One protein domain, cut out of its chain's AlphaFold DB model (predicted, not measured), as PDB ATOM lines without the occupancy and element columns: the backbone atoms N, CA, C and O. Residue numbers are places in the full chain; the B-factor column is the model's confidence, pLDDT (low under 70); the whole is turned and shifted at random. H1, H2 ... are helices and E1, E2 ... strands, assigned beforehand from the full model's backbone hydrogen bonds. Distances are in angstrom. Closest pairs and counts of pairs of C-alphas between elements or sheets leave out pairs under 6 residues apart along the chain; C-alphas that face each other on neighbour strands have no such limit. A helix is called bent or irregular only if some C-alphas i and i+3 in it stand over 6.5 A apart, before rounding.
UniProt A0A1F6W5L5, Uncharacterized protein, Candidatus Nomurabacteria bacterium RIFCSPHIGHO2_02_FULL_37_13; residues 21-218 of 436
ATOM      1  N   ARG A  21     202.437 230.739 288.283       69.62
ATOM      2  CA  ARG A  21     203.155 230.990 287.023       69.62
ATOM      3  C   ARG A  21     202.225 231.272 285.837       69.62
ATOM      4  O   ARG A  21     202.571 232.050 284.947       69.62
ATOM      5  N   PHE A  22     201.065 230.619 285.776       74.12
ATOM      6  CA  PHE A  22     200.047 230.902 284.762       74.12
ATOM      7  C   PHE A  22     199.492 232.321 284.924       74.12
ATOM      8  O   PHE A  22     199.405 233.052 283.937       74.12
ATOM      9  N   MET A  23     199.173 232.724 286.155       75.88
ATOM     10  CA  MET A  23     198.671 234.063 286.455       75.88
ATOM     11  C   MET A  23     199.706 235.142 286.135       75.88
ATOM     12  O   MET A  23     199.364 236.096 285.443       75.88
ATOM     13  N   GLU A  24     200.973 234.959 286.515       77.25
ATOM     14  CA  GLU A  24     202.071 235.873 286.159       77.25
ATOM     15  C   GLU A  24     202.193 236.066 284.637       77.25
ATOM     16  O   GLU A  24     202.313 237.187 284.137       77.25
ATOM     17  N   LEU A  25     202.116 234.972 283.870       79.19
ATOM     18  CA  LEU A  25     202.157 235.028 282.406       79.19
ATOM     19  C   LEU A  25     200.955 235.777 281.821       79.19
ATOM     20  O   LEU A  25     201.112 236.506 280.837       79.19
ATOM     21  N   MET A  26     199.766 235.586 282.387       85.31
ATOM     22  CA  MET A  26     198.557 236.278 281.941       85.31
ATOM     23  C   MET A  26     198.578 237.766 282.299       85.31
ATOM     24  O   MET A  26     198.178 238.583 281.472       85.31
ATOM     25  N   GLU A  27     199.112 238.135 283.462       85.06
ATOM     26  CA  GLU A  27     199.309 239.532 283.863       85.06
ATOM     27  C   GLU A  27     200.310 240.246 282.949       85.06
ATOM     28  O   GLU A  27     200.028 241.338 282.452       85.06
ATOM     29  N   MET A  28     201.438 239.602 282.639       80.81
ATOM     30  CA  MET A  28     202.413 240.126 281.678       80.81
ATOM     31  C   MET A  28     201.778 240.343 280.296       80.81
ATOM     32  O   MET A  28     201.988 241.377 279.664       80.81
ATOM     33  N   ARG A  29     200.966 239.393 279.823       82.69
ATOM     34  CA  ARG A  29     200.252 239.524 278.543       82.69
ATOM     35  C   ARG A  29     199.201 240.620 278.572       82.69
ATOM     36  O   ARG A  29     199.096 241.376 277.615       82.69
ATOM     37  N   HIS A  30     198.464 240.742 279.672       87.25
ATOM     38  CA  HIS A  30     197.495 241.815 279.849       87.25
ATOM     39  C   HIS A  30     198.171 243.186 279.800       87.25
ATOM     40  O   HIS A  30     197.698 244.060 279.077       87.25
ATOM     41  N   ARG A  31     199.314 243.349 280.479       85.06
ATOM     42  CA  ARG A  31     200.141 244.557 280.384       85.06
ATOM     43  C   ARG A  31     200.537 244.852 278.938       85.06
ATOM     44  O   ARG A  31     200.341 245.974 278.483       85.06
ATOM     45  N   ASN A  32     201.032 243.857 278.202       81.38
ATOM     46  CA  ASN A  32     201.423 244.038 276.801       81.38
ATOM     47  C   ASN A  32     200.238 244.441 275.916       81.38
ATOM     48  O   ASN A  32     200.365 245.359 275.108       81.38
ATOM     49  N   ALA A  33     199.080 243.802 276.098       85.94
ATOM     50  CA  ALA A  33     197.864 244.129 275.364       85.94
ATOM     51  C   ALA A  33     197.403 245.569 275.658       85.94
ATOM     52  O   ALA A  33     197.076 246.310 274.730       85.94
ATOM     53  N   MET A  34     197.435 246.000 276.926       86.50
ATOM     54  CA  MET A  34     197.147 247.386 277.317       86.50
ATOM     55  C   MET A  34     198.120 248.377 276.682       86.50
ATOM     56  O   MET A  34     197.691 249.411 276.172       86.50
ATOM     57  N   THR A  35     199.415 248.063 276.676       83.62
ATOM     58  CA  THR A  35     200.427 248.908 276.038       83.62
ATOM     59  C   THR A  35     200.206 249.003 274.529       83.62
ATOM     60  O   THR A  35     200.229 250.110 273.996       83.62
ATOM     61  N   ALA A  36     199.916 247.894 273.844       83.62
ATOM     62  CA  ALA A  36     199.596 247.897 272.415       83.62
ATOM     63  C   ALA A  36     198.362 248.767 272.112       83.62
ATOM     64  O   ALA A  36     198.413 249.614 271.223       83.62
ATOM     65  N   LEU A  37     197.294 248.646 272.912       85.19
ATOM     66  CA  LEU A  37     196.096 249.481 272.781       85.19
ATOM     67  C   LEU A  37     196.383 250.964 273.052       85.19
ATOM     68  O   LEU A  37     195.863 251.834 272.354       85.19
ATOM     69  N   LYS A  38     197.221 251.275 274.048       85.50
ATOM     70  CA  LYS A  38     197.650 252.650 274.337       85.50
ATOM     71  C   LYS A  38     198.440 253.235 273.168       85.50
ATOM     72  O   LYS A  38     198.194 254.374 272.783       85.50
ATOM     73  N   ILE A  39     199.352 252.462 272.591       82.94
ATOM     74  CA  ILE A  39     200.166 252.890 271.453       82.94
ATOM     75  C   ILE A  39     199.285 253.107 270.233       82.94
ATOM     76  O   ILE A  39     199.353 254.183 269.655       82.94
ATOM     77  N   GLU A  40     198.388 252.175 269.904       84.56
ATOM     78  CA  GLU A  40     197.392 252.366 268.842       84.56
ATOM     79  C   GLU A  40     196.646 253.703 269.006       84.56
ATOM     80  O   GLU A  40     196.519 254.458 268.046       84.56
ATOM     81  N   ARG A  41     196.197 254.037 270.224       85.19
ATOM     82  CA  ARG A  41     195.491 255.300 270.506       85.19
ATOM     83  C   ARG A  41     196.375 256.533 270.329       85.19
ATOM     84  O   ARG A  41     195.932 257.492 269.706       85.19
ATOM     85  N   ILE A  42     197.604 256.514 270.850       84.06
ATOM     86  CA  ILE A  42     198.576 257.613 270.681       84.06
ATOM     87  C   ILE A  42     198.852 257.831 269.192       84.06
ATOM     88  O   ILE A  42     198.791 258.952 268.690       84.06
ATOM     89  N   LEU A  43     199.103 256.743 268.470       78.81
ATOM     90  CA  LEU A  43     199.387 256.751 267.042       78.81
ATOM     91  C   LEU A  43     198.196 257.252 266.211       78.81
ATOM     92  O   LEU A  43     198.418 257.890 265.174       78.81
ATOM     93  N   ALA A  44     196.971 257.026 266.693       81.62
ATOM     94  CA  ALA A  44     195.733 257.491 266.081       81.62
ATOM     95  C   ALA A  44     195.393 258.971 266.339       81.62
ATOM     96  O   ALA A  44     194.464 259.490 265.721       81.62
ATOM     97  N   GLN A  45     196.117 259.670 267.222       82.25
ATOM     98  CA  GLN A  45     195.897 261.100 267.459       82.25
ATOM     99  C   GLN A  45     196.220 261.915 266.201       82.25
ATOM    100  O   GLN A  45     197.279 261.736 265.597       82.25
ATOM    101  N   GLU A  46     195.334 262.834 265.822       75.88
ATOM    102  CA  GLU A  46     195.530 263.739 264.688       75.88
ATOM    103  C   GLU A  46     195.293 265.178 265.133       75.88
ATOM    104  O   GLU A  46     194.212 265.500 265.634       75.88
ATOM    105  N   GLU A  47     196.272 266.048 264.913       75.38
ATOM    106  CA  GLU A  47     196.095 267.490 265.059       75.38
ATOM    107  C   GLU A  47     196.039 268.155 263.683       75.38
ATOM    108  O   GLU A  47     196.722 267.762 262.736       75.38
ATOM    109  N   GLN A  48     195.196 269.179 263.549       69.12
ATOM    110  CA  GLN A  48     195.272 270.051 262.383       69.12
ATOM    111  C   GLN A  48     196.455 270.994 262.571       69.12
ATOM    112  O   GLN A  48     196.488 271.769 263.526       69.12
ATOM    113  N   SER A  49     197.407 270.927 261.648       70.31
ATOM    114  CA  SER A  49     198.535 271.847 261.573       70.31
ATOM    115  C   SER A  49     198.662 272.384 260.154       70.31
ATOM    116  O   SER A  49     198.518 271.635 259.186       70.31
ATOM    117  N   ASP A  50     198.942 273.682 260.050       70.38
ATOM    118  CA  ASP A  50     199.274 274.349 258.788       70.38
ATOM    119  C   ASP A  50     200.779 274.239 258.457       70.38
ATOM    120  O   ASP A  50     201.221 274.679 257.396       70.38
ATOM    121  N   GLU A  51     201.594 273.668 259.354       81.25
ATOM    122  CA  GLU A  51     203.026 273.460 259.120       81.25
ATOM    123  C   GLU A  51     203.283 272.268 258.192       81.25
ATOM    124  O   GLU A  51     202.634 271.226 258.294       81.25
ATOM    125  N   TYR A  52     204.307 272.374 257.334       83.62
ATOM    126  CA  TYR A  52     204.705 271.251 256.487       83.62
ATOM    127  C   TYR A  52     205.139 270.050 257.353       83.62
ATOM    128  O   TYR A  52     206.058 270.179 258.175       83.62
ATOM    129  N   PRO A  53     204.521 268.868 257.182       85.62
ATOM    130  CA  PRO A  53     204.734 267.743 258.078       85.62
ATOM    131  C   PRO A  53     206.136 267.146 257.912       85.62
ATOM    132  O   PRO A  53     206.577 266.721 256.839       85.62
ATOM    133  N   THR A  54     206.873 267.092 259.015       86.75
ATOM    134  CA  THR A  54     208.196 266.471 259.115       86.75
ATOM    135  C   THR A  54     208.315 265.687 260.414       86.75
ATOM    136  O   THR A  54     207.506 265.840 261.326       86.75
ATOM    137  N   THR A  55     209.388 264.909 260.552       82.31
ATOM    138  CA  THR A  55     209.740 264.261 261.826       82.31
ATOM    139  C   THR A  55     210.058 265.262 262.944       82.31
ATOM    140  O   THR A  55     210.236 264.853 264.087       82.31
ATOM    141  N   ARG A  56     210.182 266.558 262.621       85.19
ATOM    142  CA  ARG A  56     210.516 267.643 263.553       85.19
ATOM    143  C   ARG A  56     209.352 268.600 263.813       85.19
ATOM    144  O   ARG A  56     209.521 269.536 264.587       85.19
ATOM    145  N   THR A  57     208.203 268.393 263.174       86.12
ATOM    146  CA  THR A  57     206.991 269.173 263.453       86.12
ATOM    147  C   THR A  57     206.573 268.932 264.912       86.12
ATOM    148  O   THR A  57     206.681 267.787 265.364       86.12
ATOM    149  N   PRO A  58     206.114 269.955 265.665       86.81
ATOM    150  CA  PRO A  58     205.808 269.821 267.092       86.81
ATOM    151  C   PRO A  58     204.876 268.649 267.429       86.81
ATOM    152  O   PRO A  58     205.181 267.887 268.345       86.81
ATOM    153  N   GLU A  59     203.808 268.453 266.646       85.19
ATOM    154  CA  GLU A  59     202.893 267.306 266.768       85.19
ATOM    155  C   GLU A  59     203.659 265.976 266.669       85.19
ATOM    156  O   GLU A  59     203.594 265.144 267.569       85.19
ATOM    157  N   ASN A  60     204.448 265.789 265.608       85.94
ATOM    158  CA  ASN A  60     205.164 264.536 265.366       85.94
ATOM    159  C   ASN A  60     206.249 264.264 266.418       85.94
ATOM    160  O   ASN A  60     206.451 263.108 266.785       85.94
ATOM    161  N   ILE A  61     206.914 265.299 266.948       87.50
ATOM    162  CA  ILE A  61     207.834 265.154 268.088       87.50
ATOM    163  C   ILE A  61     207.067 264.686 269.328       87.50
ATOM    164  O   ILE A  61     207.511 263.751 269.995       87.50
ATOM    165  N   ARG A  62     205.929 265.325 269.636       88.75
ATOM    166  CA  ARG A  62     205.094 265.005 270.800       88.75
ATOM    167  C   ARG A  62     204.573 263.572 270.724       88.75
ATOM    168  O   ARG A  62     204.857 262.788 271.623       88.75
ATOM    169  N   VAL A  63     203.896 263.207 269.635       85.94
ATOM    170  CA  VAL A  63     203.301 261.871 269.458       85.94
ATOM    171  C   VAL A  63     204.383 260.786 269.436       85.94
ATOM    172  O   VAL A  63     204.210 259.741 270.059       85.94
ATOM    173  N   LYS A  64     205.535 261.029 268.787       88.19
ATOM    174  CA  LYS A  64     206.666 260.085 268.812       88.19
ATOM    175  C   LYS A  64     207.218 259.886 270.216       88.19
ATOM    176  O   LYS A  64     207.458 258.749 270.617       88.19
ATOM    177  N   LYS A  65     207.396 260.975 270.964       90.00
ATOM    178  CA  LYS A  65     207.845 260.918 272.353       90.00
ATOM    179  C   LYS A  65     206.854 260.135 273.221       90.00
ATOM    180  O   LYS A  65     207.278 259.210 273.899       90.00
ATOM    181  N   GLU A  66     205.562 260.444 273.146       89.31
ATOM    182  CA  GLU A  66     204.513 259.748 273.910       89.31
ATOM    183  C   GLU A  66     204.445 258.250 273.573       89.31
ATOM    184  O   GLU A  66     204.314 257.418 274.472       89.31
ATOM    185  N   ALA A  67     204.580 257.880 272.294       87.00
ATOM    186  CA  ALA A  67     204.603 256.479 271.873       87.00
ATOM    187  C   ALA A  67     205.849 255.742 272.390       87.00
ATOM    188  O   ALA A  67     205.738 254.610 272.856       87.00
ATOM    189  N   HIS A  68     207.028 256.375 272.341       88.62
ATOM    190  CA  HIS A  68     208.265 255.804 272.890       88.62
ATOM    191  C   HIS A  68     208.197 255.658 274.412       88.62
ATOM    192  O   HIS A  68     208.529 254.594 274.922       88.62
ATOM    193  N   GLU A  69     207.682 256.655 275.129       90.00
ATOM    194  CA  GLU A  69     207.465 256.570 276.581       90.00
ATOM    195  C   GLU A  69     206.478 255.450 276.948       90.00
ATOM    196  O   GLU A  69     206.681 254.738 277.927       90.00
ATOM    197  N   ALA A  70     205.430 255.238 276.143       85.88
ATOM    198  CA  ALA A  70     204.504 254.124 276.340       85.88
ATOM    199  C   ALA A  70     205.142 252.744 276.074       85.88
ATOM    200  O   ALA A  70     204.690 251.753 276.649       85.88
ATOM    201  N   LEU A  71     206.175 252.671 275.226       85.69
ATOM    202  CA  LEU A  71     206.892 251.439 274.875       85.69
ATOM    203  C   LEU A  71     207.944 251.017 275.897       85.69
ATOM    204  O   LEU A  71     208.208 249.818 276.000       85.69
ATOM    205  N   GLU A  72     208.544 251.964 276.622       86.69
ATOM    206  CA  GLU A  72     209.666 251.726 277.546       86.69
ATOM    207  C   GLU A  72     209.486 250.467 278.417       86.69
ATOM    208  O   GLU A  72     210.375 249.616 278.380       86.69
ATOM    209  N   PRO A  73     208.334 250.215 279.081       81.44
ATOM    210  CA  PRO A  73     208.172 249.016 279.910       81.44
ATOM    211  C   PRO A  73     208.328 247.692 279.141       81.44
ATOM    212  O   PRO A  73     208.827 246.705 279.686       81.44
ATOM    213  N   ILE A  74     207.907 247.650 277.871       78.75
ATOM    214  CA  ILE A  74     208.094 246.481 276.998       78.75
ATOM    215  C   ILE A  74     209.564 246.371 276.591       78.75
ATOM    216  O   ILE A  74     210.133 245.280 276.646       78.75
ATOM    217  N   LEU A  75     210.189 247.483 276.201       83.69
ATOM    218  CA  LEU A  75     211.583 247.504 275.755       83.69
ATOM    219  C   LEU A  75     212.545 247.097 276.880       83.69
ATOM    220  O   LEU A  75     213.452 246.292 276.652       83.69
ATOM    221  N   GLU A  76     212.319 247.590 278.096       83.12
ATOM    222  CA  GLU A  76     213.070 247.223 279.297       83.12
ATOM    223  C   GLU A  76     212.870 245.751 279.657       83.12
ATOM    224  O   GLU A  76     213.845 245.053 279.949       83.12
ATOM    225  N   SER A  77     211.630 245.249 279.593       76.94
ATOM    226  CA  SER A  77     211.321 243.839 279.857       76.94
ATOM    227  C   SER A  77     212.024 242.912 278.861       76.94
ATOM    228  O   SER A  77     212.688 241.955 279.267       76.94
ATOM    229  N   LEU A  78     211.957 243.230 277.565       76.31
ATOM    230  CA  LEU A  78     212.647 242.487 276.511       76.31
ATOM    231  C   LEU A  78     214.166 242.531 276.697       76.31
ATOM    232  O   LEU A  78     214.824 241.494 276.626       76.31
ATOM    233  N   SER A  79     214.726 243.709 276.977       78.50
ATOM    234  CA  SER A  79     216.168 243.885 277.181       78.50
ATOM    235  C   SER A  79     216.664 243.124 278.411       78.50
ATOM    236  O   SER A  79     217.680 242.435 278.337       78.50
ATOM    237  N   SER A  80     215.912 243.172 279.513       77.50
ATOM    238  CA  SER A  80     216.210 242.433 280.748       77.50
ATOM    239  C   SER A  80     216.128 240.916 280.552       77.50
ATOM    240  O   SER A  80     216.861 240.168 281.196       77.50
ATOM    241  N   ALA A  81     215.280 240.456 279.629       73.19
ATOM    242  CA  ALA A  81     215.192 239.059 279.210       73.19
ATOM    243  C   ALA A  81     216.267 238.648 278.177       73.19
ATOM    244  O   ALA A  81     216.251 237.511 277.707       73.19
ATOM    245  N   GLY A  82     217.191 239.545 277.805       75.75
ATOM    246  CA  GLY A  82     218.239 239.293 276.807       75.75
ATOM    247  C   GLY A  82     217.766 239.374 275.349       75.75
ATOM    248  O   GLY A  82     218.525 239.061 274.436       75.75
ATOM    249  N   LEU A  83     216.535 239.823 275.102       78.19
ATOM    250  CA  LEU A  83     215.912 239.903 273.778       78.19
ATOM    251  C   LEU A  83     216.172 241.262 273.101       78.19
ATOM    252  O   LEU A  83     215.259 241.880 272.556       78.19
ATOM    253  N   THR A  84     217.420 241.742 273.109       80.75
ATOM    254  CA  THR A  84     217.784 243.098 272.642       80.75
ATOM    255  C   THR A  84     217.388 243.362 271.188       80.75
ATOM    256  O   THR A  84     216.761 244.376 270.907       80.75
ATOM    257  N   ARG A  85     217.647 242.418 270.272       76.94
ATOM    258  CA  ARG A  85     217.249 242.553 268.853       76.94
ATOM    259  C   ARG A  85     215.745 242.729 268.675       76.94
ATOM    260  O   ARG A  85     215.292 243.358 267.731       76.94
ATOM    261  N   LYS A  86     214.963 242.137 269.576       74.00
ATOM    262  CA  LYS A  86     213.510 242.244 269.546       74.00
ATOM    263  C   LYS A  86     213.044 243.590 270.081       74.00
ATOM    264  O   LYS A  86     212.132 244.167 269.509       74.00
ATOM    265  N   ALA A  87     213.685 244.101 271.132       79.38
ATOM    266  CA  ALA A  87     213.440 245.463 271.598       79.38
ATOM    267  C   ALA A  87     213.749 246.493 270.492       79.38
ATOM    268  O   ALA A  87     212.947 247.392 270.249       79.38
ATOM    269  N   GLU A  88     214.862 246.323 269.772       81.88
ATOM    270  CA  GLU A  88     215.211 247.148 268.606       81.88
ATOM    271  C   GLU A  88     214.142 247.059 267.511       81.88
ATOM    272  O   GLU A  88     213.628 248.088 267.082       81.88
ATOM    273  N   HIS A  89     213.724 245.844 267.138       79.69
ATOM    274  CA  HIS A  89     212.686 245.631 266.124       79.69
ATOM    275  C   HIS A  89     211.348 246.289 266.486       79.69
ATOM    276  O   HIS A  89     210.759 246.986 265.668       79.69
ATOM    277  N   VAL A  90     210.874 246.133 267.729       78.50
ATOM    278  CA  VAL A  90     209.622 246.766 268.195       78.50
ATOM    279  C   VAL A  90     209.696 248.289 268.065       78.50
ATOM    280  O   VAL A  90     208.735 248.931 267.634       78.50
ATOM    281  N   LYS A  91     210.851 248.876 268.393       83.75
ATOM    282  CA  LYS A  91     211.087 250.311 268.231       83.75
ATOM    283  C   LYS A  91     211.098 250.728 266.757       83.75
ATOM    284  O   LYS A  91     210.519 251.759 266.422       83.75
ATOM    285  N   GLU A  92     211.729 249.941 265.888       83.62
ATOM    286  CA  GLU A  92     211.777 250.186 264.442       83.62
ATOM    287  C   GLU A  92     210.392 250.125 263.792       83.62
ATOM    288  O   GLU A  92     210.083 250.980 262.968       83.62
ATOM    289  N   VAL A  93     209.538 249.178 264.190       79.19
ATOM    290  CA  VAL A  93     208.158 249.068 263.683       79.19
ATOM    291  C   VAL A  93     207.353 250.328 264.013       79.19
ATOM    292  O   VAL A  93     206.721 250.917 263.136       79.19
ATOM    293  N   VAL A  94     207.439 250.803 265.256       81.31
ATOM    294  CA  VAL A  94     206.758 252.037 265.683       81.31
ATOM    295  C   VAL A  94     207.312 253.253 264.939       81.31
ATOM    296  O   VAL A  94     206.546 254.100 264.479       81.31
ATOM    297  N   ASP A  95     208.630 253.332 264.755       84.12
ATOM    298  CA  ASP A  95     209.264 254.385 263.958       84.12
ATOM    299  C   ASP A  95     208.854 254.331 262.476       84.12
ATOM    300  O   ASP A  95     208.637 255.383 261.867       84.12
ATOM    301  N   GLY A  96     208.684 253.136 261.911       80.69
ATOM    302  CA  GLY A  96     208.169 252.913 260.562       80.69
ATOM    303  C   GLY A  96     206.756 253.464 260.386       80.69
ATOM    304  O   GLY A  96     206.497 254.188 259.424       80.69
ATOM    305  N   TYR A  97     205.873 253.236 261.361       81.75
ATOM    306  CA  TYR A  97     204.535 253.827 261.353       81.75
ATOM    307  C   TYR A  97     204.574 255.364 261.323       81.75
ATOM    308  O   TYR A  97     203.819 255.991 260.578       81.75
ATOM    309  N   PHE A  98     205.477 256.006 262.076       84.56
ATOM    310  CA  PHE A  98     205.624 257.468 262.031       84.56
ATOM    311  C   PHE A  98     206.034 257.974 260.650       84.56
ATOM    312  O   PHE A  98     205.584 259.042 260.225       84.56
ATOM    313  N   VAL A  99     206.860 257.214 259.931       85.06
ATOM    314  CA  VAL A  99     207.204 257.532 258.542       85.06
ATOM    315  C   VAL A  99     205.959 257.446 257.653       85.06
ATOM    316  O   VAL A  99     205.715 258.391 256.898       85.06
ATOM    317  N   SER A 100     205.135 256.398 257.778       84.50
ATOM    318  CA  SER A 100     203.857 256.291 257.048       84.50
ATOM    319  C   SER A 100     202.914 257.453 257.376       84.50
ATOM    320  O   SER A 100     202.393 258.095 256.462       84.50
ATOM    321  N   LYS A 101     202.782 257.821 258.659       87.56
ATOM    322  CA  LYS A 101     202.002 258.983 259.121       87.56
ATOM    323  C   LYS A 101     202.429 260.280 258.448       87.56
ATOM    324  O   LYS A 101     201.610 260.953 257.824       87.56
ATOM    325  N   ILE A 102     203.715 260.605 258.511       88.38
ATOM    326  CA  ILE A 102     204.260 261.822 257.894       88.38
ATOM    327  C   ILE A 102     204.067 261.792 256.376       88.38
ATOM    328  O   ILE A 102     203.751 262.816 255.774       88.38
ATOM    329  N   THR A 103     204.234 260.629 255.751       89.56
ATOM    330  CA  THR A 103     204.069 260.466 254.302       89.56
ATOM    331  C   THR A 103     202.626 260.736 253.880       89.56
ATOM    332  O   THR A 103     202.398 261.513 252.954       89.56
ATOM    333  N   ALA A 104     201.649 260.190 254.606       90.31
ATOM    334  CA  ALA A 104     200.237 260.453 254.362       90.31
ATOM    335  C   ALA A 104     199.857 261.922 254.630       90.31
ATOM    336  O   ALA A 104     199.101 262.504 253.854       90.31
ATOM    337  N   GLN A 105     200.407 262.552 255.679       90.75
ATOM    338  CA  GLN A 105     200.200 263.982 255.963       90.75
ATOM    339  C   GLN A 105     200.736 264.873 254.827       90.75
ATOM    340  O   GLN A 105     200.056 265.808 254.406       90.75
ATOM    341  N   ARG A 106     201.930 264.573 254.295       90.75
ATOM    342  CA  ARG A 106     202.505 265.293 253.142       90.75
ATOM    343  C   ARG A 106     201.642 265.137 251.902       90.75
ATOM    344  O   ARG A 106     201.302 266.133 251.275       90.75
ATOM    345  N   ALA A 107     201.244 263.903 251.602       91.56
ATOM    346  CA  ALA A 107     200.356 263.604 250.489       91.56
ATOM    347  C   ALA A 107     199.031 264.377 250.598       91.56
ATOM    348  O   ALA A 107     198.568 264.946 249.614       91.56
ATOM    349  N   GLU A 108     198.434 264.455 251.793       92.62
ATOM    350  CA  GLU A 108     197.217 265.242 252.014       92.62
ATOM    351  C   GLU A 108     197.453 266.731 251.738       92.62
ATOM    352  O   GLU A 108     196.649 267.352 251.044       92.62
ATOM    353  N   LEU A 109     198.546 267.303 252.247       90.81
ATOM    354  CA  LEU A 109     198.883 268.712 252.037       90.81
ATOM    355  C   LEU A 109     199.088 269.029 250.548       90.81
ATOM    356  O   LEU A 109     198.461 269.957 250.040       90.81
ATOM    357  N   GLU A 110     199.854 268.207 249.834       90.75
ATOM    358  CA  GLU A 110     200.089 268.355 248.391       90.75
ATOM    359  C   GLU A 110     198.786 268.245 247.577       90.75
ATOM    360  O   GLU A 110     198.558 269.017 246.643       90.75
ATOM    361  N   LEU A 111     197.879 267.330 247.947       92.25
ATOM    362  CA  LEU A 111     196.557 267.220 247.315       92.25
ATOM    363  C   LEU A 111     195.703 268.464 247.568       92.25
ATOM    364  O   LEU A 111     195.034 268.946 246.653       92.25
ATOM    365  N   LYS A 112     195.718 268.996 248.796       92.56
ATOM    366  CA  LYS A 112     194.977 270.213 249.151       92.56
ATOM    367  C   LYS A 112     195.502 271.429 248.393       92.56
ATOM    368  O   LYS A 112     194.693 272.221 247.913       92.56
ATOM    369  N   GLU A 113     196.820 271.580 248.281       91.69
ATOM    370  CA  GLU A 113     197.456 272.653 247.507       91.69
ATOM    371  C   GLU A 113     197.088 272.559 246.028       91.69
ATOM    372  O   GLU A 113     196.562 273.523 245.472       91.69
ATOM    373  N   LYS A 114     197.222 271.372 245.426       91.19
ATOM    374  CA  LYS A 114     196.840 271.137 244.029       91.19
ATOM    375  C   LYS A 114     195.373 271.478 243.757       91.19
ATOM    376  O   LYS A 114     195.061 272.131 242.764       91.19
ATOM    377  N   LEU A 115     194.455 271.049 244.627       92.62
ATOM    378  CA  LEU A 115     193.032 271.362 244.467       92.62
ATOM    379  C   LEU A 115     192.786 272.874 244.517       92.62
ATOM    380  O   LEU A 115     192.063 273.391 243.665       92.62
ATOM    381  N   LYS A 116     193.437 273.588 245.443       93.12
ATOM    382  CA  LYS A 116     193.352 275.053 245.535       93.12
ATOM    383  C   LYS A 116     193.908 275.743 244.286       93.12
ATOM    384  O   LYS A 116     193.274 276.671 243.789       93.12
ATOM    385  N   GLU A 117     195.042 275.286 243.753       92.88
ATOM    386  CA  GLU A 117     195.628 275.797 242.501       92.88
ATOM    387  C   GLU A 117     194.697 275.595 241.296       92.88
ATOM    388  O   GLU A 117     194.595 276.462 240.429       92.88
ATOM    389  N   GLU A 118     193.954 274.485 241.267       90.56
ATOM    390  CA  GLU A 118     192.921 274.200 240.264       90.56
ATOM    391  C   GLU A 118     191.598 274.962 240.510       90.56
ATOM    392  O   GLU A 118     190.620 274.749 239.787       90.56
ATOM    393  N   GLY A 119     191.534 275.839 241.520       90.31
ATOM    394  CA  GLY A 119     190.332 276.598 241.880       90.31
ATOM    395  C   GLY A 119     189.222 275.749 242.511       90.31
ATOM    396  O   GLY A 119     188.050 276.126 242.448       90.31
ATOM    397  N   LYS A 120     189.566 274.591 243.085       90.19
ATOM    398  CA  LYS A 120     188.644 273.656 243.743       90.19
ATOM    399  C   LYS A 120     188.825 273.694 245.258       90.19
ATOM    400  O   LYS A 120     189.933 273.806 245.774       90.19
ATOM    401  N   GLU A 121     187.724 273.516 245.979       87.50
ATOM    402  CA  GLU A 121     187.761 273.359 247.433       87.50
ATOM    403  C   GLU A 121     188.316 271.974 247.824       87.50
ATOM    404  O   GLU A 121     187.870 270.961 247.267       87.50
ATOM    405  N   PRO A 122     189.238 271.891 248.803       90.38
ATOM    406  CA  PRO A 122     189.822 270.642 249.287       90.38
ATOM    407  C   PRO A 122     188.860 269.858 250.198       90.38
ATOM    408  O   PRO A 122     189.136 269.590 251.367       90.38
ATOM    409  N   THR A 123     187.698 269.495 249.663       93.81
ATOM    410  CA  THR A 123     186.709 268.650 250.344       93.81
ATOM    411  C   THR A 123     187.124 267.174 250.297       93.81
ATOM    412  O   THR A 123     187.889 266.791 249.406       93.81
ATOM    413  N   PRO A 124     186.581 266.304 251.175       94.12
ATOM    414  CA  PRO A 124     186.784 264.857 251.068       94.12
ATOM    415  C   PRO A 124     186.468 264.311 249.670       94.12
ATOM    416  O   PRO A 124     187.204 263.488 249.134       94.12
ATOM    417  N   GLN A 125     185.415 264.819 249.030       94.19
ATOM    418  CA  GLN A 125     185.024 264.434 247.669       94.19
ATOM    419  C   GLN A 125     186.052 264.890 246.628       94.19
ATOM    420  O   GLN A 125     186.360 264.149 245.694       94.19
ATOM    421  N   GLY A 126     186.614 266.091 246.796       94.38
ATOM    422  CA  GLY A 126     187.695 266.608 245.958       94.38
ATOM    423  C   GLY A 126     188.956 265.751 246.055       94.38
ATOM    424  O   GLY A 126     189.495 265.343 245.028       94.38
ATOM    425  N   ILE A 127     189.375 265.416 247.278       94.69
ATOM    426  CA  ILE A 127     190.543 264.560 247.544       94.69
ATOM    427  C   ILE A 127     190.327 263.151 246.974       94.69
ATOM    428  O   ILE A 127     191.178 262.645 246.243       94.69
ATOM    429  N   GLY A 128     189.179 262.527 247.253       94.81
ATOM    430  CA  GLY A 128     188.866 261.180 246.768       94.81
ATOM    431  C   GLY A 128     188.799 261.102 245.242       94.81
ATOM    432  O   GLY A 128     189.396 260.212 244.639       94.81
ATOM    433  N   SER A 129     188.155 262.078 244.599       94.81
ATOM    434  CA  SER A 129     188.084 262.160 243.132       94.81
ATOM    435  C   SER A 129     189.453 262.406 242.489       94.81
ATOM    436  O   SER A 129     189.723 261.914 241.392       94.81
ATOM    437  N   GLU A 130     190.329 263.163 243.152       94.31
ATOM    438  CA  GLU A 130     191.699 263.392 242.700       94.31
ATOM    439  C   GLU A 130     192.532 262.111 242.737       94.31
ATOM    440  O   GLU A 130     193.128 261.742 241.725       94.31
ATOM    441  N   LEU A 131     192.525 261.406 243.870       94.12
ATOM    442  CA  LEU A 131     193.215 260.125 244.029       94.12
ATOM    443  C   LEU A 131     192.690 259.085 243.030       94.12
ATOM    444  O   LEU A 131     193.474 258.391 242.379       94.12
ATOM    445  N   PHE A 132     191.373 259.045 242.818       94.44
ATOM    446  CA  PHE A 132     190.753 258.216 241.788       94.44
ATOM    447  C   PHE A 132     191.301 258.512 240.389       94.44
ATOM    448  O   PHE A 132     191.713 257.598 239.667       94.44
ATOM    449  N   ARG A 133     191.340 259.792 240.006       94.00
ATOM    450  CA  ARG A 133     191.829 260.223 238.690       94.00
ATOM    451  C   ARG A 133     193.312 259.924 238.509       94.00
ATOM    452  O   ARG A 133     193.714 259.481 237.437       94.00
ATOM    453  N   GLN A 134     194.112 260.125 239.552       92.81
ATOM    454  CA  GLN A 134     195.539 259.807 239.560       92.81
ATOM    455  C   GLN A 134     195.809 258.319 239.328       92.81
ATOM    456  O   GLN A 134     196.752 257.977 238.616       92.81
ATOM    457  N   ARG A 135     194.980 257.439 239.900       91.12
ATOM    458  CA  ARG A 135     195.140 255.986 239.773       91.12
ATOM    459  C   ARG A 135     194.608 255.431 238.453       91.12
ATOM    460  O   ARG A 135     195.241 254.554 237.872       91.12
ATOM    461  N   THR A 136     193.447 255.914 238.006       92.19
ATOM    462  CA  THR A 136     192.678 255.311 236.900       92.19
ATOM    463  C   THR A 136     192.758 256.085 235.581       92.19
ATOM    464  O   THR A 136     192.329 255.582 234.542       92.19
ATOM    465  N   GLY A 137     193.252 257.327 235.606       92.12
ATOM    466  CA  GLY A 137     193.306 258.223 234.447       92.12
ATOM    467  C   GLY A 137     191.956 258.806 234.013       92.12
ATOM    468  O   GLY A 137     191.909 259.544 233.030       92.12
ATOM    469  N   VAL A 138     190.856 258.510 234.716       93.88
ATOM    470  CA  VAL A 138     189.511 259.012 234.385       93.88
ATOM    471  C   VAL A 138     188.815 259.613 235.605       93.88
ATOM    472  O   VAL A 138     189.229 259.400 236.739       93.88
ATOM    473  N   ASN A 139     187.734 260.361 235.378       94.38
ATOM    474  CA  ASN A 139     186.876 260.830 236.467       94.38
ATOM    475  C   ASN A 139     185.952 259.701 236.954       94.38
ATOM    476  O   ASN A 139     185.508 258.902 236.121       94.38
ATOM    477  N   PRO A 140     185.632 259.649 238.259       94.62
ATOM    478  CA  PRO A 140     184.681 258.674 238.777       94.62
ATOM    479  C   PRO A 140     183.258 258.991 238.286       94.62
ATOM    480  O   PRO A 140     182.902 260.153 238.054       94.62
ATOM    481  N   LYS A 141     182.435 257.956 238.101       94.69
ATOM    482  CA  LYS A 141     181.030 258.072 237.670       94.69
ATOM    483  C   LYS A 141     180.130 258.612 238.785       94.69
ATOM    484  O   LYS A 141     179.134 259.286 238.504       94.69
ATOM    485  N   LYS A 142     180.440 258.292 240.041       93.31
ATOM    486  CA  LYS A 142     179.778 258.794 241.256       93.31
ATOM    487  C   LYS A 142     180.813 259.402 242.208       93.31
ATOM    488  O   LYS A 142     182.007 259.266 241.966       93.31
ATOM    489  N   PRO A 143     180.389 260.110 243.271       92.25
ATOM    490  CA  PRO A 143     181.332 260.629 244.253       92.25
ATOM    491  C   PRO A 143     182.247 259.526 244.799       92.25
ATOM    492  O   PRO A 143     181.788 258.425 245.105       92.25
ATOM    493  N   VAL A 144     183.532 259.851 244.916       94.25
ATOM    494  CA  VAL A 144     184.524 259.101 245.689       94.25
ATOM    495  C   VAL A 144     185.041 260.061 246.743       94.25
ATOM    496  O   VAL A 144     185.468 261.169 246.412       94.25
ATOM    497  N   GLU A 145     184.972 259.660 248.006       95.56
ATOM    498  CA  GLU A 145     185.413 260.493 249.125       95.56
ATOM    499  C   GLU A 145     186.719 259.958 249.695       95.56
ATOM    500  O   GLU A 145     186.875 258.754 249.867       95.56
ATOM    501  N   GLY A 146     187.660 260.857 249.967       94.75
ATOM    502  CA  GLY A 146     188.976 260.549 250.500       94.75
ATOM    503  C   GLY A 146     189.248 261.340 251.767       94.75
ATOM    504  O   GLY A 146     189.169 262.569 251.761       94.75
ATOM    505  N   VAL A 147     189.580 260.644 252.850       93.06
ATOM    506  CA  VAL A 147     189.954 261.260 254.128       93.06
ATOM    507  C   VAL A 147     191.243 260.619 254.613       93.06
ATOM    508  O   VAL A 147     191.307 259.398 254.746       93.06
ATOM    509  N   ARG A 148     192.266 261.429 254.894       92.19
ATOM    510  CA  ARG A 148     193.462 260.930 255.573       92.19
ATOM    511  C   ARG A 148     193.096 260.573 257.013       92.19
ATOM    512  O   ARG A 148     192.470 261.371 257.711       92.19
ATOM    513  N   ARG A 149     193.498 259.382 257.441       88.75
ATOM    514  CA  ARG A 149     193.478 258.946 258.833       88.75
ATOM    515  C   ARG A 149     194.822 258.345 259.157       88.75
ATOM    516  O   ARG A 149     195.304 257.507 258.409       88.75
ATOM    517  N   GLU A 150     195.404 258.733 260.280       85.19
ATOM    518  CA  GLU A 150     196.629 258.110 260.765       85.19
ATOM    519  C   GLU A 150     197.737 258.204 259.692       85.19
ATOM    520  O   GLU A 150     198.038 259.302 259.207       85.19
ATOM    521  N   GLY A 151     198.316 257.066 259.296       86.19
ATOM    522  CA  GLY A 151     199.254 256.935 258.180       86.19
ATOM    523  C   GLY A 151     198.681 256.429 256.863       86.19
ATOM    524  O   GLY A 151     199.461 256.026 256.006       86.19
ATOM    525  N   TYR A 152     197.362 256.475 256.671       90.31
ATOM    526  CA  TYR A 152     196.699 256.005 255.454       90.31
ATOM    527  C   TYR A 152     195.591 256.957 254.974       90.31
ATOM    528  O   TYR A 152     195.213 257.931 255.632       90.31
ATOM    529  N   PHE A 153     195.051 256.683 253.790       93.19
ATOM    530  CA  PHE A 153     193.816 257.297 253.299       93.19
ATOM    531  C   PHE A 153     192.667 256.303 253.365       93.19
ATOM    532  O   PHE A 153     192.816 255.160 252.954       93.19
ATOM    533  N   ILE A 154     191.499 256.748 253.818       94.38
ATOM    534  CA  ILE A 154     190.243 256.031 253.607       94.38
ATOM    535  C   ILE A 154     189.637 256.544 252.308       94.38
ATOM    536  O   ILE A 154     189.355 257.741 252.210       94.38
ATOM    537  N   LEU A 155     189.410 255.653 251.342       94.75
ATOM    538  CA  LEU A 155     188.656 255.942 250.124       94.75
ATOM    539  C   LEU A 155     187.305 255.227 250.157       94.75
ATOM    540  O   LEU A 155     187.232 253.999 250.170       94.75
ATOM    541  N   ALA A 156     186.235 256.012 250.149       94.56
ATOM    542  CA  ALA A 156     184.861 255.540 250.165       94.56
ATOM    543  C   ALA A 156     184.228 255.691 248.776       94.56
ATOM    544  O   ALA A 156     184.132 256.800 248.238       94.56
ATOM    545  N   PHE A 157     183.773 254.576 248.209       93.19
ATOM    546  CA  PHE A 157     183.204 254.516 246.861       93.19
ATOM    547  C   PHE A 157     181.688 254.404 246.924       93.19
ATOM    548  O   PHE A 157     181.154 253.552 247.627       93.19
ATOM    549  N   PHE A 158     180.981 255.220 246.146       92.38
ATOM    550  CA  PHE A 158     179.512 255.212 246.086       92.38
ATOM    551  C   PHE A 158     178.981 254.568 244.793       92.38
ATOM    552  O   PHE A 158     177.803 254.696 244.453       92.38
ATOM    553  N   ASN A 159     179.859 253.882 244.059       91.31
ATOM    554  CA  ASN A 159     179.554 253.114 242.860       91.31
ATOM    555  C   ASN A 159     180.524 251.935 242.715       91.31
ATOM    556  O   ASN A 159     181.730 252.103 242.884       91.31
ATOM    557  N   ASP A 160     179.982 250.771 242.361       88.62
ATOM    558  CA  ASP A 160     180.759 249.537 242.225       88.62
ATOM    559  C   ASP A 160     181.705 249.545 241.036       88.62
ATOM    560  O   ASP A 160     182.842 249.109 241.174       88.62
ATOM    561  N   ASP A 161     181.284 250.077 239.886       90.62
ATOM    562  CA  ASP A 161     182.167 250.142 238.720       90.62
ATOM    563  C   ASP A 161     183.387 251.023 239.006       90.62
ATOM    564  O   ASP A 161     184.485 250.715 238.547       90.62
ATOM    565  N   ASP A 162     183.199 252.123 239.742       92.12
ATOM    566  CA  ASP A 162     184.299 252.983 240.170       92.12
ATOM    567  C   ASP A 162     185.232 252.217 241.123       92.12
ATOM    568  O   ASP A 162     186.438 252.196 240.887       92.12
ATOM    569  N   TYR A 163     184.700 251.525 242.137       90.31
ATOM    570  CA  TYR A 163     185.511 250.688 243.035       90.31
ATOM    571  C   TYR A 163     186.322 249.640 242.257       90.31
ATOM    572  O   TYR A 163     187.549 249.623 242.348       90.31
ATOM    573  N   LEU A 164     185.656 248.832 241.425       87.81
ATOM    574  CA  LEU A 164     186.280 247.767 240.633       87.81
ATOM    575  C   LEU A 164     187.343 248.306 239.676       87.81
ATOM    576  O   LEU A 164     188.393 247.691 239.500       87.81
ATOM    577  N   LYS A 165     187.099 249.476 239.081       89.94
ATOM    578  CA  LYS A 165     188.078 250.152 238.230       89.94
ATOM    579  C   LYS A 165     189.281 250.658 239.021       89.94
ATOM    580  O   LYS A 165     190.398 250.652 238.512       89.94
ATOM    581  N   PHE A 166     189.068 251.126 240.246       89.62
ATOM    582  CA  PHE A 166     190.147 251.624 241.092       89.62
ATOM    583  C   PHE A 166     191.085 250.502 241.547       89.62
ATOM    584  O   PHE A 166     192.305 250.690 241.558       89.62
ATOM    585  N   VAL A 167     190.525 249.333 241.865       86.69
ATOM    586  CA  VAL A 167     191.287 248.138 242.265       86.69
ATOM    587  C   VAL A 167     191.748 247.285 241.081       86.69
ATOM    588  O   VAL A 167     192.351 246.235 241.277       86.69
ATOM    589  N   GLU A 168     191.510 247.717 239.840       79.94
ATOM    590  CA  GLU A 168     191.927 246.975 238.652       79.94
ATOM    591  C   GLU A 168     193.457 246.762 238.648       79.94
ATOM    592  O   GLU A 168     194.254 247.708 238.697       79.94
ATOM    593  N   GLY A 169     193.869 245.489 238.612       66.31
ATOM    594  CA  GLY A 169     195.273 245.071 238.691       66.31
ATOM    595  C   GLY A 169     195.809 244.849 240.110       66.31
ATOM    596  O   GLY A 169     196.998 244.572 240.252       66.31
ATOM    597  N   LEU A 170     194.965 244.974 241.135       68.69
ATOM    598  CA  LEU A 170     195.202 244.411 242.465       68.69
ATOM    599  C   LEU A 170     194.633 242.986 242.513       68.69
ATOM    600  O   LEU A 170     193.775 242.645 241.690       68.69
ATOM    601  N   ASP A 171     195.103 242.169 243.461       59.91
ATOM    602  CA  ASP A 171     194.435 240.905 243.776       59.91
ATOM    603  C   ASP A 171     192.975 241.244 244.091       59.91
ATOM    604  O   ASP A 171     192.692 242.080 244.952       59.91
ATOM    605  N   ARG A 172     192.057 240.724 243.267       54.25
ATOM    606  CA  ARG A 172     190.645 241.092 243.343       54.25
ATOM    607  C   ARG A 172     190.109 240.596 244.671       54.25
ATOM    608  O   ARG A 172     189.932 239.396 244.836       54.25
ATOM    609  N   ASP A 173     189.821 241.529 245.562       53.69
ATOM    610  CA  ASP A 173     188.978 241.256 246.704       53.69
ATOM    611  C   ASP A 173     187.539 241.639 246.335       53.69
ATOM    612  O   ASP A 173     187.246 242.777 245.951       53.69
ATOM    613  N   GLU A 174     186.642 240.657 246.356       54.31
ATOM    614  CA  GLU A 174     185.210 240.878 246.146       54.31
ATOM    615  C   GLU A 174     184.525 241.427 247.413       54.31
ATOM    616  O   GLU A 174     183.310 241.672 247.404       54.31
ATOM    617  N   SER A 175     185.279 241.614 248.505       60.75
ATOM    618  CA  SER A 175     184.750 241.987 249.808       60.75
ATOM    619  C   SER A 175     184.190 243.415 249.845       60.75
ATOM    620  O   SER A 175     184.149 244.174 248.868       60.75
ATOM    621  N   ALA A 176     183.639 243.780 251.004       67.75
ATOM    622  CA  ALA A 176     183.064 245.102 251.219       67.75
ATOM    623  C   ALA A 176     184.133 246.205 251.361       67.75
ATOM    624  O   ALA A 176     183.760 247.378 251.445       67.75
ATOM    625  N   GLY A 177     185.424 245.866 251.408       77.06
ATOM    626  CA  GLY A 177     186.546 246.785 251.603       77.06
ATOM    627  C   GLY A 177     187.856 246.190 251.101       77.06
ATOM    628  O   GLY A 177     187.838 245.160 250.456       77.06
ATOM    629  N   LEU A 178     188.971 246.896 251.267       85.31
ATOM    630  CA  LEU A 178     190.309 246.320 251.087       85.31
ATOM    631  C   LEU A 178     191.352 247.258 251.690       85.31
ATOM    632  O   LEU A 178     191.434 248.431 251.310       85.31
ATOM    633  N   PHE A 179     192.204 246.747 252.566       87.00
ATOM    634  CA  PHE A 179     193.463 247.390 252.904       87.00
ATOM    635  C   PHE A 179     194.525 247.101 251.837       87.00
ATOM    636  O   PHE A 179     194.802 245.956 251.491       87.00
ATOM    637  N   HIS A 180     195.173 248.155 251.343       85.88
ATOM    638  CA  HIS A 180     196.299 248.048 250.428       85.88
ATOM    639  C   HIS A 180     197.486 248.878 250.919       85.88
ATOM    640  O   HIS A 180     197.456 250.114 250.944       85.88
ATOM    641  N   ARG A 181     198.587 248.189 251.217       83.69
ATOM    642  CA  ARG A 181     199.856 248.801 251.617       83.69
ATOM    643  C   ARG A 181     200.538 249.506 250.446       83.69
ATOM    644  O   ARG A 181     200.599 248.966 249.344       83.69
ATOM    645  N   ALA A 182     201.098 250.687 250.684       84.94
ATOM    646  CA  ALA A 182     201.946 251.426 249.752       84.94
ATOM    647  C   ALA A 182     201.349 251.532 248.332       84.94
ATOM    648  O   ALA A 182     202.018 251.257 247.327       84.94
ATOM    649  N   MET A 183     200.078 251.927 248.238       89.00
ATOM    650  CA  MET A 183     199.426 252.174 246.959       89.00
ATOM    651  C   MET A 183     200.133 253.312 246.218       89.00
ATOM    652  O   MET A 183     200.360 254.397 246.758       89.00
ATOM    653  N   ARG A 184     200.486 253.049 244.957       88.88
ATOM    654  CA  ARG A 184     201.215 253.991 244.109       88.88
ATOM    655  C   ARG A 184     200.259 254.898 243.345       88.88
ATOM    656  O   ARG A 184     199.404 254.427 242.596       88.88
ATOM    657  N   PHE A 185     200.499 256.193 243.466       88.19
ATOM    658  CA  PHE A 185     199.939 257.250 242.631       88.19
ATOM    659  C   PHE A 185     201.098 257.937 241.884       88.19
ATOM    660  O   PHE A 185     202.254 257.753 242.267       88.19
ATOM    661  N   PRO A 186     200.850 258.732 240.825       86.06
ATOM    662  CA  PRO A 186     201.914 259.293 239.988       86.06
ATOM    663  C   PRO A 186     203.017 260.038 240.754       86.06
ATOM    664  O   PRO A 186     204.175 259.960 240.360       86.06
ATOM    665  N   ASN A 187     202.669 260.711 241.858       81.44
ATOM    666  CA  ASN A 187     203.595 261.554 242.621       81.44
ATOM    667  C   ASN A 187     203.749 261.146 244.095       81.44
ATOM    668  O   ASN A 187     204.467 261.808 244.832       81.44
ATOM    669  N   MET A 188     203.073 260.088 244.547       87.94
ATOM    670  CA  MET A 188     203.072 259.705 245.961       87.94
ATOM    671  C   MET A 188     202.850 258.204 246.138       87.94
ATOM    672  O   MET A 188     202.345 257.514 245.252       87.94
ATOM    673  N   THR A 189     203.228 257.686 247.300       89.56
ATOM    674  CA  THR A 189     202.945 256.307 247.709       89.56
ATOM    675  C   THR A 189     202.450 256.333 249.143       89.56
ATOM    676  O   THR A 189     203.151 256.842 250.014       89.56
ATOM    677  N   VAL A 190     201.236 255.835 249.368       90.25
ATOM    678  CA  VAL A 190     200.556 255.888 250.670       90.25
ATOM    679  C   VAL A 190     199.770 254.608 250.910       90.25
ATOM    680  O   VAL A 190     199.319 253.964 249.965       90.25
ATOM    681  N   ASP A 191     199.596 254.246 252.174       90.50
ATOM    682  CA  ASP A 191     198.697 253.167 252.569       90.50
ATOM    683  C   ASP A 191     197.238 253.601 252.357       90.50
ATOM    684  O   ASP A 191     196.898 254.782 252.512       90.50
ATOM    685  N   VAL A 192     196.369 252.668 251.962       89.50
ATOM    686  CA  VAL A 192     194.970 252.976 251.638       89.50
ATOM    687  C   VAL A 192     194.030 251.920 252.206       89.50
ATOM    688  O   VAL A 192     194.218 250.729 251.996       89.50
ATOM    689  N   VAL A 193     192.984 252.382 252.884       90.44
ATOM    690  CA  VAL A 193     191.806 251.606 253.262       90.44
ATOM    691  C   VAL A 193     190.691 251.930 252.276       90.44
ATOM    692  O   VAL A 193     190.245 253.074 252.168       90.44
ATOM    693  N   LEU A 194     190.235 250.928 251.543       88.62
ATOM    694  CA  LEU A 194     189.151 251.039 250.580       88.62
ATOM    695  C   LEU A 194     187.856 250.567 251.234       88.62
ATOM    696  O   LEU A 194     187.825 249.533 251.892       88.62
ATOM    697  N   SER A 195     186.776 251.315 251.039       89.19
ATOM    698  CA  SER A 195     185.445 250.943 251.510       89.19
ATOM    699  C   SER A 195     184.452 251.008 250.357       89.19
ATOM    700  O   SER A 195     184.211 252.071 249.767       89.19
ATOM    701  N   ARG A 196     183.870 249.855 250.030       83.62
ATOM    702  CA  ARG A 196     182.824 249.717 249.019       83.62
ATOM    703  C   ARG A 196     181.498 250.200 249.616       83.62
ATOM    704  O   ARG A 196     181.153 249.877 250.749       83.62
ATOM    705  N   HIS A 197     180.745 250.988 248.855       79.69
ATOM    706  CA  HIS A 197     179.455 251.573 249.255       79.69
ATOM    707  C   HIS A 197     179.492 252.608 250.403       79.69
ATOM    708  O   HIS A 197     178.557 252.695 251.200       79.69
ATOM    709  N   GLY A 198     180.521 253.456 250.457       82.94
ATOM    710  CA  GLY A 198     180.577 254.610 251.366       82.94
ATOM    711  C   GLY A 198     181.327 254.348 252.678       82.94
ATOM    712  O   GLY A 198     182.152 253.444 252.759       82.94
ATOM    713  N   PHE A 199     181.063 255.151 253.716       81.56
ATOM    714  CA  PHE A 199     181.724 255.047 255.030       81.56
ATOM    715  C   PHE A 199     181.062 253.999 255.933       81.56
ATOM    716  O   PHE A 199     180.489 254.311 256.979       81.56
ATOM    717  N   GLY A 200     181.123 252.735 255.524       76.62
ATOM    718  CA  GLY A 200     180.731 251.630 256.387       76.62
ATOM    719  C   GLY A 200     181.684 251.530 257.578       76.62
ATOM    720  O   GLY A 200     182.797 251.037 257.425       76.62
ATOM    721  N   ASN A 201     181.252 251.961 258.771       77.44
ATOM    722  CA  ASN A 201     182.090 251.934 259.983       77.44
ATOM    723  C   ASN A 201     182.712 250.557 260.238       77.44
ATOM    724  O   ASN A 201     183.866 250.468 260.629       77.44
ATOM    725  N   ARG A 202     181.954 249.486 259.997       85.31
ATOM    726  CA  ARG A 202     182.436 248.121 260.182       85.31
ATOM    727  C   ARG A 202     183.558 247.758 259.207       85.31
ATOM    728  O   ARG A 202     184.592 247.289 259.657       85.31
ATOM    729  N   THR A 203     183.365 248.002 257.911       85.94
ATOM    730  CA  THR A 203     184.388 247.772 256.881       85.94
ATOM    731  C   THR A 203     185.655 248.554 257.202       85.94
ATOM    732  O   THR A 203     186.737 247.993 257.241       85.94
ATOM    733  N   ILE A 204     185.522 249.840 257.528       87.25
ATOM    734  CA  ILE A 204     186.676 250.675 257.872       87.25
ATOM    735  C   ILE A 204     187.406 250.125 259.103       87.25
ATOM    736  O   ILE A 204     188.629 250.096 259.106       87.25
ATOM    737  N   LEU A 205     186.683 249.682 260.138       88.69
ATOM    738  CA  LEU A 205     187.295 249.067 261.321       88.69
ATOM    739  C   LEU A 205     188.002 247.744 260.997       88.69
ATOM    740  O   LEU A 205     189.059 247.484 261.565       88.69
ATOM    741  N   HIS A 206     187.427 246.946 260.099       91.12
ATOM    742  CA  HIS A 206     187.990 245.689 259.614       91.12
ATOM    743  C   HIS A 206     189.304 245.931 258.856       91.12
ATOM    744  O   HIS A 206     190.361 245.490 259.302       91.12
ATOM    745  N   GLU A 207     189.275 246.756 257.805       90.50
ATOM    746  CA  GLU A 207     190.463 247.093 257.007       90.50
ATOM    747  C   GLU A 207     191.535 247.826 257.814       90.50
ATOM    748  O   GLU A 207     192.735 247.603 257.645       90.50
ATOM    749  N   ARG A 208     191.123 248.683 258.751       88.81
ATOM    750  CA  ARG A 208     192.054 249.328 259.678       88.81
ATOM    751  C   ARG A 208     192.767 248.303 260.558       88.81
ATOM    752  O   ARG A 208     193.921 248.529 260.911       88.81
ATOM    753  N   GLN A 209     192.122 247.196 260.926       89.94
ATOM    754  CA  GLN A 209     192.791 246.154 261.701       89.94
ATOM    755  C   GLN A 209     193.831 245.403 260.860       89.94
ATOM    756  O   GLN A 209     194.903 245.136 261.393       89.94
ATOM    757  N   HIS A 210     193.585 245.155 259.570       89.06
ATOM    758  CA  HIS A 210     194.615 244.642 258.653       89.06
ATOM    759  C   HIS A 210     195.810 245.594 258.554       89.06
ATOM    760  O   HIS A 210     196.955 245.169 258.694       89.06
ATOM    761  N   PHE A 211     195.554 246.902 258.423       86.38
ATOM    762  CA  PHE A 211     196.607 247.921 258.471       86.38
ATOM    763  C   PHE A 211     197.407 247.865 259.780       86.38
ATOM    764  O   PHE A 211     198.634 247.858 259.747       86.38
ATOM    765  N   ILE A 212     196.743 247.790 260.936       83.44
ATOM    766  CA  ILE A 212     197.418 247.689 262.238       83.44
ATOM    767  C   ILE A 212     198.246 246.406 262.325       83.44
ATOM    768  O   ILE A 212     199.390 246.447 262.782       83.44
ATOM    769  N   ASN A 213     197.680 245.279 261.898       80.56
ATOM    770  CA  ASN A 213     198.362 243.996 261.914       80.56
ATOM    771  C   ASN A 213     199.613 244.048 261.033       80.56
ATOM    772  O   ASN A 213     200.668 243.682 261.523       80.56
ATOM    773  N   ASP A 214     199.546 244.577 259.811       75.25
ATOM    774  CA  ASP A 214     200.685 244.653 258.879       75.25
ATOM    775  C   ASP A 214     201.718 245.743 259.236       75.25
ATOM    776  O   ASP A 214     202.926 245.539 259.108       75.25
ATOM    777  N   SER A 215     201.263 246.916 259.680       63.69
ATOM    778  CA  SER A 215     202.114 248.110 259.810       63.69
ATOM    779  C   SER A 215     202.595 248.397 261.230       63.69
ATOM    780  O   SER A 215     203.550 249.153 261.399       63.69
ATOM    781  N   ILE A 216     201.942 247.838 262.253       62.09
ATOM    782  CA  ILE A 216     202.214 248.183 263.656       62.09
ATOM    783  C   ILE A 216     202.488 246.938 264.496       62.09
ATOM    784  O   ILE A 216     203.374 246.974 265.347       62.09
ATOM    785  N   LEU A 217     201.737 245.847 264.299       64.38
ATOM    786  CA  LEU A 217     201.665 244.789 265.308       64.38
ATOM    787  C   LEU A 217     202.073 243.381 264.875       64.38
ATOM    788  O   LEU A 217     202.171 242.526 265.758       64.38
ATOM    789  N   GLN A 218     202.388 243.141 263.596       57.16
ATOM    790  CA  GLN A 218     202.779 241.820 263.074       57.16
ATOM    791  C   GLN A 218     203.863 241.157 263.935       57.16
ATOM    792  O   GLN A 218     203.839 239.947 264.155       57.16
TER     793      GLN A 218
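AT A GLANCE: This is residues 21 to 218 of the 436 residues of an uncharacterized protein of Candidatus Nomurabacteria bacterium RIFCSPHIGHO2_02_FULL_37_13 (UniProt A0A1F6W5L5). A long helical arm, made of H1, the bent helix H2 and the first part of H3, leads into a head in which residues 100 to 110 of H3 pack on a strongly twisted sheet of four strands. The sheet curls round H4, H5 is over the same face as H4, and H6 crosses the opposite face, with its last residues reaching H3. The printed part has 198 residues with six named helices and four named strands, in the order H1, H2, H3, H4, E1, E2, H5, E3, E4, H6; the class is mixed, helices and strands. The sheet is mixed too, in the order E1, E2, E4, E3. The whole is compact by its radius of gyration of the C-alphas, 18.8 A, yet elongated in outline, with spans of 60 by 38 by 25 A, and residues 21 to 27 of H1 stick out.

HOW THE PARTS SIT: H2, residues 58 to 80, was assigned as one helix by its hydrogen bonds but is bent: C-alphas 70 and 73 are 7.2 A apart, and its arms H2a, residues 58 to 70, and H2b, residues 73 to 80, stand at a steep tilt of 54 degrees. H1, residues 21 to 43, forms a helical hairpin with H2a; they run opposite ways at a shallow tilt of 2 degrees and touch through residues 35 to 43 of H1 alone, the closest C-alphas being those of Ile 39 and Ala 67, 5.7 A apart. H3, residues 84 to 117, is the hub, touching three other helices, and forms a helical hairpin with H2b at a tilt of 37 degrees, only just steep. H4, residues 124 to 136, touches H3 about perpendicular, at 79 degrees, with the C-alphas of Leu 111 and Ile 127 closest at 6.6 A. E1, residues 144 to 149, and E2, residues 152 to 157, are an antiparallel hairpin, with N 147 and O 154 within hydrogen-bond range at 3.0 A. H5, residues 160 to 166, is on the sheet at a height over the sheet of 8.1 A and runs along the strands, at 12 degrees to E2 on the local plane. E3, residues 177 to 185, and E4, residues 188 to 196, are another antiparallel hairpin, with N 180 and O 192 at 2.8 A; E2 and E4 are parallel, with N 155 and O 193 at 2.8 A. H6, residues 201 to 217, is on the face opposite to H5 at a height over the sheet of 8.6 A, giving three layers, helices on both faces of a sheet: H4 and H5 on one face, H6 on the other. H6 touches H3, with the C-alphas of Val 93 and Ile 216 closest at 6.0 A. Every O i to N i+4 pair is within hydrogen-bond range in H1, H2a, H2b, H3, H4 and H5, and 12 of 13 in H6.

IN THESE COORDINATES: H1 begins at C-alpha 21 (203.155, 230.990, 287.023) and is 32.8 A long. H3, the longest helix, measures 49.7 A and ends at C-alpha 117 (195.628, 275.797, 242.501). E3 bends by 84 degrees at residue 181, and E4, 22.8 A long, bends by 64 degrees at residue 191. H6 is 21.5 A long, has a kink of 30 degrees near residue 211, is only just irregular, with C-alphas 214 and 217 6.50 A apart, and ends at C-alpha 217 (201.665, 244.789, 265.308).

THE WHOLE: The C-alphas farthest apart, those of Arg 21 and Gly 119, are 65.4 A apart. The printed part has no cut. The link from H1 to H2, residues 44 to 57, is long. The mean pLDDT of the printed part is 84.8; residue 21, residue 48, residues 169 to 176 and residues 215 to 218 are under 70.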